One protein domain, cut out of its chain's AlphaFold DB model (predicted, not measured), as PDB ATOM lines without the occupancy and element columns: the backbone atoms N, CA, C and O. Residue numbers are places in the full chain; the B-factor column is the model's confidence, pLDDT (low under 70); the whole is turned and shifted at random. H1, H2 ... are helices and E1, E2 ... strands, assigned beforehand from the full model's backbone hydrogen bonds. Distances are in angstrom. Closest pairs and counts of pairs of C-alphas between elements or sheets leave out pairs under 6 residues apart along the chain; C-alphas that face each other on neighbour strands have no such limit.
ATOM      1  N   ASP A  16     177.741 195.029 270.435       88.69
ATOM      2  CA  ASP A  16     177.328 194.925 269.032       88.69
ATOM      3  C   ASP A  16     176.424 193.707 268.754       88.69
ATOM      4  O   ASP A  16     175.690 193.703 267.766       88.69
ATOM      5  N   GLN A  17     176.412 192.710 269.645       89.50
ATOM      6  CA  GLN A  17     175.546 191.533 269.542       89.50
ATOM      7  C   GLN A  17     174.080 191.851 269.881       89.50
ATOM      8  O   GLN A  17     173.177 191.090 269.525       89.50
ATOM      9  N   ILE A  18     173.823 192.979 270.555       87.00
ATOM     10  CA  ILE A  18     172.467 193.455 270.835       87.00
ATOM     11  C   ILE A  18     171.803 193.865 269.517       87.00
ATOM     12  O   ILE A  18     172.333 194.661 268.743       87.00
ATOM     13  N   ALA A  19     170.587 193.371 269.276       87.62
ATOM     14  CA  ALA A  19     169.793 193.721 268.102       87.62
ATOM     15  C   ALA A  19     169.201 195.144 268.220       87.62
ATOM     16  O   ALA A  19     167.990 195.325 268.335       87.62
ATOM     17  N   TRP A  20     170.051 196.175 268.187       86.12
ATOM     18  CA  TRP A  20     169.680 197.573 268.443       86.12
ATOM     19  C   TRP A  20     168.516 198.075 267.586       86.12
ATOM     20  O   TRP A  20     167.621 198.737 268.104       86.12
ATOM     21  N   GLN A  21     168.511 197.756 266.288       86.88
ATOM     22  CA  GLN A  21     167.436 198.155 265.374       86.88
ATOM     23  C   GLN A  21     166.095 197.551 265.811       86.88
ATOM     24  O   GLN A  21     165.117 198.269 265.983       86.88
ATOM     25  N   LEU A  22     166.088 196.248 266.100       86.31
ATOM     26  CA  LEU A  22     164.908 195.518 266.551       86.31
ATOM     27  C   LEU A  22     164.340 196.105 267.857       86.31
ATOM     28  O   LEU A  22     163.137 196.345 267.965       86.31
ATOM     29  N   LEU A  23     165.204 196.397 268.836       85.38
ATOM     30  CA  LEU A  23     164.794 197.019 270.101       85.38
ATOM     31  C   LEU A  23     164.220 198.431 269.895       85.38
ATOM     32  O   LEU A  23     163.232 198.799 270.532       85.38
ATOM     33  N   ARG A  24     164.808 199.218 268.986       84.69
ATOM     34  CA  ARG A  24     164.347 200.577 268.661       84.69
ATOM     35  C   ARG A  24     162.997 200.598 267.955       84.69
ATOM     36  O   ARG A  24     162.212 201.504 268.229       84.69
ATOM     37  N   ASP A  25     162.732 199.620 267.096       88.12
ATOM     38  CA  ASP A  25     161.487 199.531 266.327       88.12
ATOM     39  C   ASP A  25     160.279 199.175 267.214       88.12
ATOM     40  O   ASP A  25     159.137 199.385 266.810       88.12
ATOM     41  N   ARG A  26     160.516 198.675 268.442       82.81
ATOM     42  CA  ARG A  26     159.478 198.280 269.421       82.81
ATOM     43  C   ARG A  26     158.445 197.306 268.839       82.81
ATOM     44  O   ARG A  26     157.289 197.277 269.261       82.81
ATOM     45  N   ASP A  27     158.863 196.510 267.861       85.62
ATOM     46  CA  ASP A  27     158.005 195.575 267.150       85.62
ATOM     47  C   ASP A  27     158.078 194.169 267.761       85.62
ATOM     48  O   ASP A  27     158.746 193.266 267.257       85.62
ATOM     49  N   PHE A  28     157.313 193.964 268.830       83.19
ATOM     50  CA  PHE A  28     157.220 192.686 269.544       83.19
ATOM     51  C   PHE A  28     156.357 191.631 268.832       83.19
ATOM     52  O   PHE A  28     156.101 190.560 269.387       83.19
ATOM     53  N   LYS A  29     155.859 191.908 267.620       87.50
ATOM     54  CA  LYS A  29     155.021 190.951 266.893       87.50
ATOM     55  C   LYS A  29     155.847 189.747 266.457       87.50
ATOM     56  O   LYS A  29     156.957 189.897 265.936       87.50
ATOM     57  N   ARG A  30     155.255 188.560 266.616       86.44
ATOM     58  CA  ARG A  30     155.777 187.323 266.031       86.44
ATOM     59  C   ARG A  30     155.831 187.461 264.516       86.44
ATOM     60  O   ARG A  30     154.907 187.989 263.902       86.44
ATOM     61  N   ASP A  31     156.918 186.969 263.954       88.12
ATOM     62  CA  ASP A  31     157.226 187.021 262.536       88.12
ATOM     63  C   ASP A  31     157.508 185.580 262.100       88.12
ATOM     64  O   ASP A  31     158.448 184.961 262.593       88.12
ATOM     65  N   ALA A  32     156.638 185.010 261.262       89.50
ATOM     66  CA  ALA A  32     156.758 183.613 260.845       89.50
ATOM     67  C   ALA A  32     158.021 183.373 260.003       89.50
ATOM     68  O   ALA A  32     158.579 182.276 260.046       89.50
ATOM     69  N   ASP A  33     158.498 184.410 259.310       90.38
ATOM     70  CA  ASP A  33     159.714 184.368 258.498       90.38
ATOM     71  C   ASP A  33     160.975 184.630 259.342       90.38
ATOM     72  O   ASP A  33     162.091 184.329 258.913       90.38
ATOM     73  N   ARG A  34     160.813 185.161 260.564       84.62
ATOM     74  CA  ARG A  34     161.889 185.374 261.549       84.62
ATOM     75  C   ARG A  34     161.506 184.798 262.915       84.62
ATOM     76  O   ARG A  34     161.193 185.554 263.840       84.62
ATOM     77  N   PRO A  35     161.538 183.462 263.060       84.12
ATOM     78  CA  PRO A  35     161.059 182.791 264.261       84.12
ATOM     79  C   PRO A  35     161.862 183.143 265.514       84.12
ATOM     80  O   PRO A  35     161.284 183.090 266.586       84.12
ATOM     81  N   ASP A  36     163.133 183.549 265.380       84.62
ATOM     82  CA  ASP A  36     164.031 183.927 266.482       84.62
ATOM     83  C   ASP A  36     163.893 185.397 266.929       84.62
ATOM     84  O   ASP A  36     164.618 185.876 267.806       84.62
ATOM     85  N   LYS A  37     163.001 186.165 266.287       86.25
ATOM     86  CA  LYS A  37     162.840 187.602 266.533       86.25
ATOM     87  C   LYS A  37     162.442 187.885 267.979       86.25
ATOM     88  O   LYS A  37     162.928 188.849 268.564       86.25
ATOM     89  N   VAL A  38     161.557 187.070 268.550       82.94
ATOM     90  CA  VAL A  38     161.044 187.286 269.911       82.94
ATOM     91  C   VAL A  38     162.120 186.957 270.944       82.94
ATOM     92  O   VAL A  38     162.310 187.706 271.895       82.94
ATOM     93  N   GLU A  39     162.892 185.904 270.710       82.38
ATOM     94  CA  GLU A  39     163.989 185.427 271.550       82.38
ATOM     95  C   GLU A  39     165.152 186.424 271.618       82.38
ATOM     96  O   GLU A  39     165.956 186.373 272.551       82.38
ATOM     97  N   ARG A  40     165.248 187.346 270.652       83.38
ATOM     98  CA  ARG A  40     166.223 188.448 270.647       83.38
ATOM     99  C   ARG A  40     165.791 189.660 271.480       83.38
ATOM    100  O   ARG A  40     166.637 190.499 271.787       83.38
ATOM    101  N   TYR A  41     164.523 189.760 271.886       79.94
ATOM    102  CA  TYR A  41     164.063 190.762 272.855       79.94
ATOM    103  C   TYR A  41     164.391 190.303 274.283       79.94
ATOM    104  O   TYR A  41     163.514 189.918 275.048       79.94
ATOM    105  N   GLN A  42     165.678 190.324 274.640       69.56
ATOM    106  CA  GLN A  42     166.162 189.790 275.925       69.56
ATOM    107  C   GLN A  42     166.209 190.812 277.069       69.56
ATOM    108  O   GLN A  42     166.640 190.477 278.168       69.56
ATOM    109  N   ALA A  43     165.791 192.058 276.832       69.06
ATOM    110  CA  ALA A  43     165.828 193.118 277.834       69.06
ATOM    111  C   ALA A  43     164.482 193.844 277.921       69.06
ATOM    112  O   ALA A  43     163.951 194.301 276.909       69.06
ATOM    113  N   GLU A  44     163.970 194.000 279.143       68.00
ATOM    114  CA  GLU A  44     162.774 194.804 279.432       68.00
ATOM    115  C   GLU A  44     163.071 196.312 279.376       68.00
ATOM    116  O   GLU A  44     162.211 197.114 279.011       68.00
ATOM    117  N   ALA A  45     164.310 196.704 279.687       73.06
ATOM    118  CA  ALA A  45     164.797 198.076 279.606       73.06
ATOM    119  C   ALA A  45     166.282 198.099 279.213       73.06
ATOM    120  O   ALA A  45     167.082 197.322 279.731       73.06
ATOM    121  N   LEU A  46     166.655 199.011 278.310       80.31
ATOM    122  CA  LEU A  46     168.036 199.208 277.869       80.31
ATOM    123  C   LEU A  46     168.362 200.699 277.856       80.31
ATOM    124  O   LEU A  46     167.716 201.482 277.159       80.31
ATOM    125  N   ALA A  47     169.386 201.084 278.610       81.38
ATOM    126  CA  ALA A  47     169.947 202.423 278.572       81.38
ATOM    127  C   ALA A  47     171.299 202.387 277.855       81.38
ATOM    128  O   ALA A  47     172.123 201.510 278.111       81.38
ATOM    129  N   TYR A  48     171.525 203.329 276.939       78.12
ATOM    130  CA  TYR A  48     172.741 203.390 276.131       78.12
ATOM    131  C   TYR A  48     173.571 204.625 276.489       78.12
ATOM    132  O   TYR A  48     173.026 205.705 276.719       78.12
ATOM    133  N   ARG A  49     174.899 204.460 276.471       82.81
ATOM    134  CA  ARG A  49     175.937 205.423 276.876       82.81
ATOM    135  C   ARG A  49     176.114 205.574 278.380       82.81
ATOM    136  O   ARG A  49     177.102 205.070 278.896       82.81
ATOM    137  N   HIS A  50     175.227 206.286 279.067       85.88
ATOM    138  CA  HIS A  50     175.470 206.630 280.465       85.88
ATOM    139  C   HIS A  50     174.193 206.619 281.298       85.88
ATOM    140  O   HIS A  50     173.230 207.322 280.988       85.88
ATOM    141  N   VAL A  51     174.237 205.852 282.383       87.00
ATOM    142  CA  VAL A  51     173.312 205.924 283.513       87.00
ATOM    143  C   VAL A  51     174.177 206.004 284.766       87.00
ATOM    144  O   VAL A  51     174.960 205.079 284.988       87.00
ATOM    145  N   PRO A  52     174.082 207.079 285.563       89.12
ATOM    146  CA  PRO A  52     174.813 207.152 286.820       89.12
ATOM    147  C   PRO A  52     174.271 206.097 287.789       89.12
ATOM    148  O   PRO A  52     173.056 205.897 287.878       89.12
ATOM    149  N   ALA A  53     175.157 205.431 288.526       88.81
ATOM    150  CA  ALA A  53     174.764 204.411 289.498       88.81
ATOM    151  C   ALA A  53     173.858 204.993 290.598       88.81
ATOM    152  O   ALA A  53     172.962 204.316 291.092       88.81
ATOM    153  N   GLU A  54     174.029 206.278 290.906       89.31
ATOM    154  CA  GLU A  54     173.261 207.047 291.887       89.31
ATOM    155  C   GLU A  54     171.803 207.275 291.458       89.31
ATOM    156  O   GLU A  54     170.961 207.609 292.289       89.31
ATOM    157  N   ALA A  55     171.476 207.093 290.173       91.50
ATOM    158  CA  ALA A  55     170.086 207.107 289.715       91.50
ATOM    159  C   ALA A  55     169.344 205.798 290.036       91.50
ATOM    160  O   ALA A  55     168.124 205.731 289.876       91.50
ATOM    161  N   LEU A  56     170.053 204.752 290.471       91.44
ATOM    162  CA  LEU A  56     169.463 203.469 290.829       91.44
ATOM    163  C   LEU A  56     169.052 203.466 292.305       91.44
ATOM    164  O   LEU A  56     169.813 203.861 293.184       91.44
ATOM    165  N   LEU A  57     167.869 202.921 292.606       93.94
ATOM    166  CA  LEU A  57     167.449 202.672 293.994       93.94
ATOM    167  C   LEU A  57     168.321 201.607 294.686       93.94
ATOM    168  O   LEU A  57     168.428 201.580 295.914       93.94
ATOM    169  N   GLY A  58     168.916 200.713 293.896       94.62
ATOM    170  CA  GLY A  58     169.817 199.663 294.345       94.62
ATOM    171  C   GLY A  58     169.929 198.518 293.340       94.62
ATOM    172  O   GLY A  58     169.210 198.473 292.342       94.62
ATOM    173  N   ILE A  59     170.825 197.580 293.631       94.94
ATOM    174  CA  ILE A  59     171.068 196.359 292.867       94.94
ATOM    175  C   ILE A  59     170.658 195.165 293.735       94.94
ATOM    176  O   ILE A  59     171.147 194.997 294.855       94.94
ATOM    177  N   ALA A  60     169.758 194.330 293.219       96.25
ATOM    178  CA  ALA A  60     169.406 193.055 293.832       96.25
ATOM    179  C   ALA A  60     170.305 191.934 293.284       96.25
ATOM    180  O   ALA A  60     170.667 191.945 292.108       96.25
ATOM    181  N   CYS A  61     170.677 190.977 294.134       96.88
ATOM    182  CA  CYS A  61     171.459 189.801 293.746       96.88
ATOM    183  C   CYS A  61     171.025 188.546 294.519       96.88
ATOM    184  O   CYS A  61     170.316 188.630 295.524       96.88
ATOM    185  N   TYR A  62     171.446 187.371 294.048       97.25
ATOM    186  CA  TYR A  62     170.972 186.094 294.589       97.25
ATOM    187  C   TYR A  62     171.623 185.692 295.921       97.25
ATOM    188  O   TYR A  62     170.969 185.101 296.773       97.25
ATOM    189  N   ASN A  63     172.908 185.982 296.126       97.44
ATOM    190  CA  ASN A  63     173.632 185.547 297.322       97.44
ATOM    191  C   ASN A  63     174.709 186.551 297.745       97.44
ATOM    192  O   ASN A  63     175.015 187.510 297.039       97.44
ATOM    193  N   GLU A  64     175.289 186.303 298.912       97.88
ATOM    194  CA  GLU A  64     176.273 187.161 299.562       97.88
ATOM    195  C   GLU A  64     177.581 187.239 298.763       97.88
ATOM    196  O   GLU A  64     178.203 188.296 298.718       97.88
ATOM    197  N   THR A  65     177.974 186.167 298.067       97.88
ATOM    198  CA  THR A  65     179.158 186.171 297.190       97.88
ATOM    199  C   THR A  65     179.004 187.176 296.050       97.88
ATOM    200  O   THR A  65     179.919 187.953 295.777       97.88
ATOM    201  N   VAL A  66     177.842 187.196 295.392       96.94
ATOM    202  CA  VAL A  66     177.553 188.175 294.335       96.94
ATOM    203  C   VAL A  66     177.397 189.574 294.930       96.94
ATOM    204  O   VAL A  66     177.884 190.533 294.337       96.94
ATOM    205  N   ALA A  67     176.783 189.697 296.111       97.44
ATOM    206  CA  ALA A  67     176.641 190.980 296.795       97.44
ATOM    207  C   ALA A  67     178.001 191.629 297.082       97.44
ATOM    208  O   ALA A  67     178.178 192.811 296.796       97.44
ATOM    209  N   GLN A  68     178.963 190.850 297.587       97.81
ATOM    210  CA  GLN A  68     180.312 191.341 297.860       97.81
ATOM    211  C   GLN A  68     181.004 191.792 296.574       97.81
ATOM    212  O   GLN A  68     181.505 192.909 296.516       97.81
ATOM    213  N   ARG A  69     180.936 190.987 295.506       97.00
ATOM    214  CA  ARG A  69     181.510 191.362 294.205       97.00
ATOM    215  C   ARG A  69     180.932 192.678 293.673       97.00
ATOM    216  O   ARG A  69     181.668 193.491 293.127       97.00
ATOM    217  N   LEU A  70     179.623 192.884 293.809       95.69
ATOM    218  CA  LEU A  70     178.968 194.127 293.392       95.69
ATOM    219  C   LEU A  70     179.384 195.318 294.261       95.69
ATOM    220  O   LEU A  70     179.553 196.414 293.734       95.69
ATOM    221  N   ALA A  71     179.552 195.112 295.569       95.00
ATOM    222  CA  ALA A  71     180.050 196.144 296.472       95.00
ATOM    223  C   ALA A  71     181.488 196.556 296.119       95.00
ATOM    224  O   ALA A  71     181.769 197.751 296.059       95.00
ATOM    225  N   ASP A  72     182.357 195.592 295.806       95.69
ATOM    226  CA  ASP A  72     183.732 195.855 295.368       95.69
ATOM    227  C   ASP A  72     183.735 196.654 294.053       95.69
ATOM    228  O   ASP A  72     184.368 197.701 293.962       95.69
ATOM    229  N   MET A  73     182.928 196.237 293.068       94.44
ATOM    230  CA  MET A  73     182.775 196.958 291.797       94.44
ATOM    231  C   MET A  73     182.259 198.392 291.982       94.44
ATOM    232  O   MET A  73     182.698 199.299 291.278       94.44
ATOM    233  N   ALA A  74     181.317 198.608 292.907       93.38
ATOM    234  CA  ALA A  74     180.824 199.943 293.228       93.38
ATOM    235  C   ALA A  74     181.921 200.800 293.881       93.38
ATOM    236  O   ALA A  74     182.085 201.960 293.509       93.38
ATOM    237  N   GLY A  75     182.702 200.213 294.794       94.00
ATOM    238  CA  GLY A  75     183.854 200.860 295.421       94.00
ATOM    239  C   GLY A  75     184.918 201.281 294.408       94.00
ATOM    240  O   GLY A  75     185.316 202.445 294.399       94.00
ATOM    241  N   ASP A  76     185.308 200.377 293.506       94.12
ATOM    242  CA  ASP A  76     186.281 200.641 292.435       94.12
ATOM    243  C   ASP A  76     185.807 201.744 291.476       94.12
ATOM    244  O   ASP A  76     186.606 202.529 290.965       94.12
ATOM    245  N   ALA A  77     184.494 201.830 291.249       90.88
ATOM    246  CA  ALA A  77     183.873 202.870 290.437       90.88
ATOM    247  C   ALA A  77     183.639 204.194 291.193       90.88
ATOM    248  O   ALA A  77     183.188 205.163 290.583       90.88
ATOM    249  N   GLY A  78     183.896 204.247 292.507       93.94
ATOM    250  CA  GLY A  78     183.551 205.391 293.358       93.94
ATOM    251  C   GLY A  78     182.042 205.657 293.455       93.94
ATOM    252  O   GLY A  78     181.633 206.764 293.797       93.94
ATOM    253  N   ALA A  79     181.222 204.658 293.132       93.44
ATOM    254  CA  ALA A  79     179.775 204.757 293.050       93.44
ATOM    255  C   ALA A  79     179.116 204.456 294.400       93.44
ATOM    256  O   ALA A  79     179.465 203.493 295.088       93.44
ATOM    257  N   SER A  80     178.093 205.234 294.755       92.94
ATOM    258  CA  SER A  80     177.274 204.964 295.941       92.94
ATOM    259  C   SER A  80     175.954 204.312 295.535       92.94
ATOM    260  O   SER A  80     174.986 204.991 295.202       92.94
ATOM    261  N   VAL A  81     175.908 202.975 295.556       94.75
ATOM    262  CA  VAL A  81     174.699 202.204 295.230       94.75
ATOM    263  C   VAL A  81     174.435 201.122 296.274       94.75
ATOM    264  O   VAL A  81     175.336 200.411 296.717       94.75
ATOM    265  N   ARG A  82     173.172 200.986 296.692       95.62
ATOM    266  CA  ARG A  82     172.761 199.946 297.642       95.62
ATOM    267  C   ARG A  82     172.764 198.585 296.954       95.62
ATOM    268  O   ARG A  82     172.067 198.412 295.963       95.62
ATOM    269  N   VAL A  83     173.442 197.599 297.534       96.62
ATOM    270  CA  VAL A  83     173.357 196.194 297.107       96.62
ATOM    271  C   VAL A  83     172.546 195.400 298.133       96.62
ATOM    272  O   VAL A  83     172.665 195.622 299.337       96.62
ATOM    273  N   SER A  84     171.664 194.505 297.689       97.06
ATOM    274  CA  SER A  84     170.845 193.676 298.584       97.06
ATOM    275  C   SER A  84     170.659 192.261 298.049       97.06
ATOM    276  O   SER A  84     170.409 192.060 296.862       97.06
ATOM    277  N   VAL A  85     170.738 191.275 298.941       98.12
ATOM    278  CA  VAL A  85     170.424 189.881 298.612       98.12
ATOM    279  C   VAL A  85     168.906 189.691 298.633       98.12
ATOM    280  O   VAL A  85     168.259 189.970 299.645       98.12
ATOM    281  N   LYS A  86     168.338 189.236 297.513       97.25
ATOM    282  CA  LYS A  86     166.896 189.017 297.299       97.25
ATOM    283  C   LYS A  86     166.657 187.658 296.652       97.25
ATOM    284  O   LYS A  86     166.285 187.575 295.490       97.25
ATOM    285  N   ARG A  87     166.935 186.578 297.389       95.12
ATOM    286  CA  ARG A  87     166.804 185.191 296.892       95.12
ATOM    287  C   ARG A  87     165.418 184.896 296.317       95.12
ATOM    288  O   ARG A  87     165.317 184.204 295.319       95.12
ATOM    289  N   ASP A  88     164.388 185.461 296.935       95.81
ATOM    290  CA  ASP A  88     162.974 185.347 296.578       95.81
ATOM    291  C   ASP A  88     162.601 185.995 295.234       95.81
ATOM    292  O   ASP A  88     161.488 185.798 294.755       95.81
ATOM    293  N   TRP A  89     163.501 186.768 294.621       93.69
ATOM    294  CA  TRP A  89     163.284 187.400 293.312       93.69
ATOM    295  C   TRP A  89     163.828 186.577 292.139       93.69
ATOM    296  O   TRP A  89     163.615 186.946 290.986       93.69
ATOM    297  N   TYR A  90     164.549 185.492 292.419       88.69
ATOM    298  CA  TYR A  90     165.124 184.605 291.413       88.69
ATOM    299  C   TYR A  90     164.354 183.278 291.411       88.69
ATOM    300  O   TYR A  90     163.854 182.853 292.452       88.69
TER     301      TYR A  90
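Overview. This is residues 16 to 90 of the 91 residues of the protein "DUF4433 domain-containing protein" of Chthonomonadales bacterium (UniProt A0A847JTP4). Little of this domain is regular structure: at one end two short parallel strands, E1 and E2, lie side by side with helix H2 packed on E2, and a long unnamed stretch, residues 26 to 58, leads there from short helix H1 at the other end. Residues 31 to 36 stick out. The 75 printed residues, 25 in named elements, run H1, E1, H2, E2, a mixed class; the whole is only just loose, close to extended, with radius of gyration of the C-alphas 16.6 A and spans 46 by 29 by 20 A.

Arrangement. Start at H1, residues 20 to 25, apart from H2, residues 64 to 76, and E2, residues 83 to 85. E1, residues 59 to 61, is E2's parallel neighbour at 28 degrees; N 61 and O 84, 2.9 A apart, are within hydrogen-bond range. E1, H2 and E2 form a strand-helix-strand unit, parallel strands with a helix between along the chain, its crossover right-handed. The closest C-alphas of H2 and E2, Ala 67 and Val 83, are 6.2 A apart. In H1 and H2 every O i to N i+4 pair is within hydrogen-bond range.

Along the chain. Find C-alpha 20 at (169.680, 197.573, 268.443), where H1 begins its 8.7 A. E1 spans 6.6 A, H2 18.2 A and E2 7.1 A, ending at C-alpha 85, (170.424, 189.881, 298.612).

Size, cuts and confidence. The farthest C-alphas, Ala 32 and Gly 78, are 47.4 A apart. The printed part has no cut; the link H1 to E1 is long, 33 residues. Look for pLDDT under 70 at residues 42 to 44.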